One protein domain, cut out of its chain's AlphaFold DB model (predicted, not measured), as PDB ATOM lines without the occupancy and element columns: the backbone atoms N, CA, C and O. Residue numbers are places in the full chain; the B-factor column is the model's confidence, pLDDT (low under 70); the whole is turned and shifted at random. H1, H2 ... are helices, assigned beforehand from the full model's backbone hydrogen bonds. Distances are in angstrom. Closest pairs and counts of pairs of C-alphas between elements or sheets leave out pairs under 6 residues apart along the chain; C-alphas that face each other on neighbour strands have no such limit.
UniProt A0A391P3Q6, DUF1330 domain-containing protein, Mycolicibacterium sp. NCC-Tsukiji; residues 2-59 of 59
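Overview. This is residues 2 to 59 of the 59 residues of the protein "DUF1330 domain-containing protein" of Mycolicibacterium sp. NCC-Tsukiji (UniProt A0A391P3Q6). With little regular structure, this is a flat, open frame: two helices, H1 and H2, meet near their ends at a corner, and two long stretches with no named element, residues 2 to 22 and 46 to 59, run across each other. Residues 5 to 10 stick out as a turned-back loop. The printed part has 58 residues, 21 of them in the helices, in the order H1, H2; the class is all helix, with no named strand. It is loose, with a radius of gyration of the C-alphas of 14.3 A and spans of 40 by 37 by 14 A.

Arrangement. After residues 2 to 22, H1, residues 23 to 30, leads by a tight link of 2 residues to H2, residues 33 to 45. They are close but not clearly touching; their closest C-alphas, of Trp 29 and Tyr 35, are 6.8 A apart. Their lines are only just about perpendicular, at 71 degrees. In H1 every O i to N i+4 pair is within hydrogen-bond range; in H2, 5 of 9.

Along the chain. H1 begins at C-alpha 23 (-24.535, -42.541, -38.426) and measures 10.4 A from first to last C-alpha. H2 measures 19.6 A and ends at C-alpha 45 (-38.776, -46.699, -16.263).

Size, cuts and confidence. The C-alphas of Ala 44 and Pro 59 are farthest apart, at 40.5 A. The printed part has no cut. Residues 58 to 59 are under pLDDT 70.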
ATOM      1  N   THR A   2     -23.898 -36.344 -10.329       81.00
ATOM      2  CA  THR A   2     -24.795 -35.185 -10.208       81.00
ATOM      3  C   THR A   2     -24.623 -34.315 -11.442       81.00
ATOM      4  O   THR A   2     -23.487 -34.042 -11.831       81.00
ATOM      5  N   VAL A   3     -25.730 -33.923 -12.068       88.12
ATOM      6  CA  VAL A   3     -25.739 -33.019 -13.222       88.12
ATOM      7  C   VAL A   3     -26.013 -31.609 -12.711       88.12
ATOM      8  O   VAL A   3     -26.980 -31.403 -11.983       88.12
ATOM      9  N   TYR A   4     -25.162 -30.655 -13.078       90.31
ATOM     10  CA  TYR A   4     -25.348 -29.240 -12.770       90.31
ATOM     11  C   TYR A   4     -25.466 -28.464 -14.078       90.31
ATOM     12  O   TYR A   4     -24.577 -28.558 -14.928       90.31
ATOM     13  N   ALA A   5     -26.550 -27.708 -14.240       93.12
ATOM     14  CA  ALA A   5     -26.663 -26.744 -15.325       93.12
ATOM     15  C   ALA A   5     -25.761 -25.543 -15.018       93.12
ATOM     16  O   ALA A   5     -25.831 -24.972 -13.930       93.12
ATOM     17  N   ILE A   6     -24.888 -25.191 -15.962       95.44
ATOM     18  CA  ILE A   6     -24.059 -23.982 -15.869       95.44
ATOM     19  C   ILE A   6     -24.851 -22.765 -16.364       95.44
ATOM     20  O   ILE A   6     -24.760 -21.693 -15.776       95.44
ATOM     21  N   GLU A   7     -25.671 -22.955 -17.401       96.12
ATOM     22  CA  GLU A   7     -26.602 -21.965 -17.947       96.12
ATOM     23  C   GLU A   7     -27.915 -22.659 -18.357       96.12
ATOM     24  O   GLU A   7     -27.887 -23.775 -18.881       96.12
ATOM     25  N   GLY A   8     -29.052 -21.987 -18.137       94.19
ATOM     26  CA  GLY A   8     -30.394 -22.509 -18.420       94.19
ATOM     27  C   GLY A   8     -30.928 -23.498 -17.378       94.19
ATOM     28  O   GLY A   8     -30.240 -23.860 -16.423       94.19
ATOM     29  N   ASP A   9     -32.172 -23.933 -17.577       91.88
ATOM     30  CA  ASP A   9     -32.823 -24.922 -16.718       91.88
ATOM     31  C   ASP A   9     -32.606 -26.338 -17.261       91.88
ATOM     32  O   ASP A   9     -32.706 -26.592 -18.465       91.88
ATOM     33  N   TRP A  10     -32.341 -27.279 -16.355       91.50
ATOM     34  CA  TRP A  10     -32.204 -28.697 -16.674       91.50
ATOM     35  C   TRP A  10     -33.086 -29.528 -15.745       91.50
ATOM     36  O   TRP A  10     -32.846 -29.603 -14.543       91.50
ATOM     37  N   ASP A  11     -34.105 -30.167 -16.316       91.25
ATOM     38  CA  ASP A  11     -35.133 -30.929 -15.601       91.25
ATOM     39  C   ASP A  11     -34.874 -32.449 -15.610       91.25
ATOM     40  O   ASP A  11     -35.787 -33.241 -15.369       91.25
ATOM     41  N   ARG A  12     -33.641 -32.888 -15.916       92.00
ATOM     42  CA  ARG A  12     -33.265 -34.314 -15.935       92.00
ATOM     43  C   ARG A  12     -32.225 -34.640 -14.874       92.00
ATOM     44  O   ARG A  12     -31.342 -33.855 -14.553       92.00
ATOM     45  N   GLU A  13     -32.250 -35.879 -14.410       91.31
ATOM     46  CA  GLU A  13     -31.362 -36.334 -13.332       91.31
ATOM     47  C   GLU A  13     -30.084 -37.015 -13.847       91.31
ATOM     48  O   GLU A  13     -29.131 -37.233 -13.097       91.31
ATOM     49  N   LYS A  14     -30.044 -37.365 -15.140       91.19
ATOM     50  CA  LYS A  14     -28.967 -38.155 -15.745       91.19
ATOM     51  C   LYS A  14     -28.685 -37.719 -17.179       91.19
ATOM     52  O   LYS A  14     -29.594 -37.365 -17.922       91.19
ATOM     53  N   VAL A  15     -27.416 -37.817 -17.573       93.94
ATOM     54  CA  VAL A  15     -26.946 -37.647 -18.954       93.94
ATOM     55  C   VAL A  15     -26.191 -38.909 -19.363       93.94
ATOM     56  O   VAL A  15     -25.411 -39.452 -18.579       93.94
ATOM     57  N   VAL A  16     -26.431 -39.385 -20.584       94.06
ATOM     58  CA  VAL A  16     -25.681 -40.483 -21.205       94.06
ATOM     59  C   VAL A  16     -25.147 -39.972 -22.533       94.06
ATOM     60  O   VAL A  16     -25.920 -39.486 -23.355       94.06
ATOM     61  N   LEU A  17     -23.835 -40.079 -22.738       95.31
ATOM     62  CA  LEU A  17     -23.183 -39.748 -24.000       95.31
ATOM     63  C   LEU A  17     -22.617 -41.028 -24.611       95.31
ATOM     64  O   LEU A  17     -21.869 -41.751 -23.956       95.31
ATOM     65  N   MET A  18     -22.985 -41.294 -25.860       95.75
ATOM     66  CA  MET A  18     -22.491 -42.422 -26.643       95.75
ATOM     67  C   MET A  18     -21.860 -41.887 -27.924       95.75
ATOM     68  O   MET A  18     -22.411 -40.985 -28.549       95.75
ATOM     69  N   SER A  19     -20.716 -42.449 -28.310       95.56
ATOM     70  CA  SER A  19     -20.064 -42.141 -29.580       95.56
ATOM     71  C   SER A  19     -20.131 -43.359 -30.484       95.56
ATOM     72  O   SER A  19     -19.825 -44.470 -30.049       95.56
ATOM     73  N   PHE A  20     -20.480 -43.127 -31.742       96.19
ATOM     74  CA  PHE A  20     -20.480 -44.128 -32.801       96.19
ATOM     75  C   PHE A  20     -19.464 -43.722 -33.874       96.19
ATOM     76  O   PHE A  20     -19.188 -42.526 -34.007       96.19
ATOM     77  N   PRO A  21     -18.892 -44.680 -34.626       95.12
ATOM     78  CA  PRO A  21     -17.998 -44.370 -35.741       95.12
ATOM     79  C   PRO A  21     -18.660 -43.482 -36.804       95.12
ATOM     80  O   PRO A  21     -18.040 -42.550 -37.309       95.12
ATOM     81  N   ASP A  22     -19.926 -43.760 -37.110       94.94
ATOM     82  CA  ASP A  22     -20.746 -43.031 -38.069       94.94
ATOM     83  C   ASP A  22     -22.247 -43.186 -37.754       94.94
ATOM     84  O   ASP A  22     -22.656 -43.868 -36.810       94.94
ATOM     85  N   GLU A  23     -23.076 -42.510 -38.548       96.12
ATOM     86  CA  GLU A  23     -24.535 -42.541 -38.426       96.12
ATOM     87  C   GLU A  23     -25.123 -43.931 -38.719       96.12
ATOM     88  O   GLU A  23     -26.076 -44.339 -38.054       96.12
ATOM     89  N   GLN A  24     -24.528 -44.691 -39.649       97.31
ATOM     90  CA  GLN A  24     -24.981 -46.047 -39.973       97.31
ATOM     91  C   GLN A  24     -24.804 -46.982 -38.775       97.31
ATOM     92  O   GLN A  24     -25.731 -47.698 -38.413       97.31
ATOM     93  N   SER A  25     -23.655 -46.911 -38.103       97.94
ATOM     94  CA  SER A  25     -23.348 -47.703 -36.910       97.94
ATOM     95  C   SER A  25     -24.340 -47.433 -35.775       97.94
ATOM     96  O   SER A  25     -24.733 -48.355 -35.059       97.94
ATOM     97  N   PHE A  26     -24.769 -46.175 -35.609       97.62
ATOM     98  CA  PHE A  26     -25.855 -45.843 -34.685       97.62
ATOM     99  C   PHE A  26     -27.174 -46.479 -35.131       97.62
ATOM    100  O   PHE A  26     -27.865 -47.065 -34.302       97.62
ATOM    101  N   GLY A  27     -27.518 -46.378 -36.417       97.75
ATOM    102  CA  GLY A  27     -28.737 -46.959 -36.975       97.75
ATOM    103  C   GLY A  27     -28.811 -48.474 -36.783       97.75
ATOM    104  O   GLY A  27     -29.838 -48.976 -36.326       97.75
ATOM    105  N   ASP A  28     -27.723 -49.186 -37.065       98.50
ATOM    106  CA  ASP A  28     -27.639 -50.642 -36.926       98.50
ATOM    107  C   ASP A  28     -27.813 -51.072 -35.464       98.50
ATOM    108  O   ASP A  28     -28.575 -51.992 -35.169       98.50
ATOM    109  N   TRP A  29     -27.171 -50.364 -34.531       98.19
ATOM    110  CA  TRP A  29     -27.328 -50.614 -33.099       98.19
ATOM    111  C   TRP A  29     -28.733 -50.261 -32.593       98.19
ATOM    112  O   TRP A  29     -29.374 -51.067 -31.923       98.19
ATOM    113  N   ALA A  30     -29.237 -49.070 -32.918       97.31
ATOM    114  CA  ALA A  30     -30.511 -48.575 -32.404       97.31
ATOM    115  C   ALA A  30     -31.696 -49.414 -32.896       97.31
ATOM    116  O   ALA A  30     -32.696 -49.529 -32.188       97.31
ATOM    117  N   ASN A  31     -31.593 -50.008 -34.087       98.00
ATOM    118  CA  ASN A  31     -32.626 -50.868 -34.663       98.00
ATOM    119  C   ASN A  31     -32.367 -52.367 -34.447       98.00
ATOM    120  O   ASN A  31     -33.164 -53.183 -34.914       98.00
ATOM    121  N   SER A  32     -31.291 -52.746 -33.753       98.56
ATOM    122  CA  SER A  32     -30.973 -54.155 -33.533       98.56
ATOM    123  C   SER A  32     -32.050 -54.833 -32.670       98.56
ATOM    124  O   SER A  32     -32.568 -54.207 -31.734       98.56
ATOM    125  N   PRO A  33     -32.403 -56.108 -32.938       98.56
ATOM    126  CA  PRO A  33     -33.355 -56.848 -32.111       98.56
ATOM    127  C   PRO A  33     -32.953 -56.875 -30.634       98.56
ATOM    128  O   PRO A  33     -33.794 -56.687 -29.758       98.56
ATOM    129  N   GLU A  34     -31.656 -57.031 -30.367       98.44
ATOM    130  CA  GLU A  34     -31.090 -57.114 -29.023       98.44
ATOM    131  C   GLU A  34     -31.258 -55.796 -28.261       98.44
ATOM    132  O   GLU A  34     -31.647 -55.792 -27.092       98.44
ATOM    133  N   TYR A  35     -31.004 -54.650 -28.909       97.69
ATOM    134  CA  TYR A  35     -31.229 -53.355 -28.271       97.69
ATOM    135  C   TYR A  35     -32.721 -53.064 -28.093       97.69
ATOM    136  O   TYR A  35     -33.140 -52.531 -27.061       97.69
ATOM    137  N   GLN A  36     -33.545 -53.425 -29.079       98.44
ATOM    138  CA  GLN A  36     -34.987 -53.211 -29.005       98.44
ATOM    139  C   GLN A  36     -35.622 -53.984 -27.848       98.44
ATOM    140  O   GLN A  36     -36.416 -53.384 -27.117       98.44
ATOM    141  N   GLU A  37     -35.207 -55.233 -27.619       98.44
ATOM    142  CA  GLU A  37     -35.655 -56.068 -26.497       98.44
ATOM    143  C   GLU A  37     -35.440 -55.366 -25.147       98.44
ATOM    144  O   GLU A  37     -36.392 -55.153 -24.397       98.44
ATOM    145  N   ILE A  38     -34.220 -54.892 -24.875       97.38
ATOM    146  CA  ILE A  38     -33.892 -54.259 -23.584       97.38
ATOM    147  C   ILE A  38     -34.387 -52.810 -23.470       97.38
ATOM    148  O   ILE A  38     -34.543 -52.267 -22.375       97.38
ATOM    149  N   SER A  39     -34.632 -52.133 -24.596       96.88
ATOM    150  CA  SER A  39     -35.056 -50.727 -24.594       96.88
ATOM    151  C   SER A  39     -36.475 -50.517 -24.049       96.88
ATOM    152  O   SER A  39     -36.832 -49.383 -23.714       96.88
ATOM    153  N   VAL A  40     -37.274 -51.587 -23.943       97.50
ATOM    154  CA  VAL A  40     -38.618 -51.571 -23.345       97.50
ATOM    155  C   VAL A  40     -38.563 -51.115 -21.891       97.50
ATOM    156  O   VAL A  40     -39.279 -50.179 -21.532       97.50
ATOM    157  N   ASP A  41     -37.662 -51.677 -21.088       97.62
ATOM    158  CA  ASP A  41     -37.547 -51.339 -19.665       97.62
ATOM    159  C   ASP A  41     -37.124 -49.882 -19.462       97.62
ATOM    160  O   ASP A  41     -37.646 -49.188 -18.591       97.62
ATOM    161  N   ARG A  42     -36.230 -49.367 -20.319       94.81
ATOM    162  CA  ARG A  42     -35.828 -47.952 -20.292       94.81
ATOM    163  C   ARG A  42     -37.019 -47.024 -20.525       94.81
ATOM    164  O   ARG A  42     -37.134 -46.012 -19.837       94.81
ATOM    165  N   ARG A  43     -37.870 -47.339 -21.508       96.25
ATOM    166  CA  ARG A  43     -39.068 -46.542 -21.819       96.25
ATOM    167  C   ARG A  43     -40.116 -46.642 -20.713       96.25
ATOM    168  O   ARG A  43     -40.765 -45.651 -20.422       96.25
ATOM    169  N   ALA A  44     -40.263 -47.811 -20.092       97.50
ATOM    170  CA  ALA A  44     -41.184 -47.997 -18.973       97.50
ATOM    171  C   ALA A  44     -40.699 -47.302 -17.687       97.50
ATOM    172  O   ALA A  44     -41.512 -46.841 -16.891       97.50
ATOM    173  N   GLY A  45     -39.382 -47.237 -17.480       95.69
ATOM    174  CA  GLY A  45     -38.776 -46.699 -16.263       95.69
ATOM    175  C   GLY A  45     -38.395 -45.221 -16.315       95.69
ATOM    176  O   GLY A  45     -38.020 -44.672 -15.282       95.69
ATOM    177  N   SER A  46     -38.429 -44.571 -17.485       94.81
ATOM    178  CA  SER A  46     -38.015 -43.170 -17.612       94.81
ATOM    179  C   SER A  46     -38.545 -42.481 -18.865       94.81
ATOM    180  O   SER A  46     -38.500 -43.044 -19.962       94.81
ATOM    181  N   ASP A  47     -38.910 -41.209 -18.707       94.38
ATOM    182  CA  ASP A  47     -39.004 -40.268 -19.818       94.38
ATOM    183  C   ASP A  47     -37.617 -39.699 -20.124       94.38
ATOM    184  O   ASP A  47     -36.901 -39.216 -19.243       94.38
ATOM    185  N   ALA A  48     -37.216 -39.777 -21.391       93.75
ATOM    186  CA  ALA A  48     -35.898 -39.348 -21.834       93.75
ATOM    187  C   ALA A  48     -35.968 -38.639 -23.184       93.75
ATOM    188  O   ALA A  48     -36.667 -39.071 -24.100       93.75
ATOM    189  N   VAL A  49     -35.162 -37.588 -23.322       94.19
ATOM    190  CA  VAL A  49     -34.875 -36.956 -24.609       94.19
ATOM    191  C   VAL A  49     -33.648 -37.642 -25.202       94.19
ATOM    192  O   VAL A  49     -32.593 -37.682 -24.569       94.19
ATOM    193  N   VAL A  50     -33.785 -38.192 -26.408       94.62
ATOM    194  CA  VAL A  50     -32.691 -38.842 -27.140       94.62
ATOM    195  C   VAL A  50     -32.442 -38.055 -28.418       94.62
ATOM    196  O   VAL A  50     -33.353 -37.878 -29.223       94.62
ATOM    197  N   VAL A  51     -31.211 -37.580 -28.594       96.00
ATOM    198  CA  VAL A  51     -30.790 -36.793 -29.757       96.00
ATOM    199  C   VAL A  51     -29.590 -37.455 -30.419       96.00
ATOM    200  O   VAL A  51     -28.629 -37.820 -29.743       96.00
ATOM    201  N   LEU A  52     -29.646 -37.601 -31.742       96.19
ATOM    202  CA  LEU A  52     -28.482 -37.938 -32.551       96.19
ATOM    203  C   LEU A  52     -27.865 -36.638 -33.064       96.19
ATOM    204  O   LEU A  52     -28.552 -35.820 -33.674       96.19
ATOM    205  N   VAL A  53     -26.576 -36.441 -32.804       95.88
ATOM    206  CA  VAL A  53     -25.850 -35.228 -33.189       95.88
ATOM    207  C   VAL A  53     -24.733 -35.604 -34.151       95.88
ATOM    208  O   VAL A  53     -23.957 -36.521 -33.881       95.88
ATOM    209  N   LYS A  54     -24.624 -34.874 -35.264       94.19
ATOM    210  CA  LYS A  54     -23.498 -35.013 -36.189       94.19
ATOM    211  C   LYS A  54     -22.269 -34.315 -35.613       94.19
ATOM    212  O   LYS A  54     -22.303 -33.114 -35.348       94.19
ATOM    213  N   GLY A  55     -21.182 -35.065 -35.439       90.94
ATOM    214  CA  GLY A  55     -19.899 -34.507 -35.019       90.94
ATOM    215  C   GLY A  55     -19.353 -33.515 -36.049       90.94
ATOM    216  O   GLY A  55     -19.476 -33.729 -37.254       90.94
ATOM    217  N   ILE A  56     -18.730 -32.438 -35.574       87.25
ATOM    218  CA  ILE A  56     -18.199 -31.352 -36.417       87.25
ATOM    219  C   ILE A  56     -16.783 -31.617 -36.968       87.25
ATOM    220  O   ILE A  56     -16.208 -30.741 -37.604       87.25
ATOM    221  N   GLY A  57     -16.239 -32.825 -36.777       76.06
ATOM    222  CA  GLY A  57     -14.838 -33.139 -37.083       76.06
ATOM    223  C   GLY A  57     -13.860 -32.442 -36.129       76.06
ATOM    224  O   GLY A  57     -14.235 -31.534 -35.387       76.06
ATOM    225  N   ALA A  58     -12.602 -32.890 -36.109       59.25
ATOM    226  CA  ALA A  58     -11.530 -32.045 -35.588       59.25
ATOM    227  C   ALA A  58     -11.288 -30.905 -36.597       59.25
ATOM    228  O   ALA A  58     -11.439 -31.159 -37.797       59.25
ATOM    229  N   PRO A  59     -10.967 -29.681 -36.144       54.25
ATOM    230  CA  PRO A  59     -10.510 -28.629 -37.050       54.25
ATOM    231  C   PRO A  59      -9.285 -29.066 -37.864       54.25
ATOM    232  O   PRO A  59      -8.499 -29.906 -37.363       54.25
TER     233      PRO A  59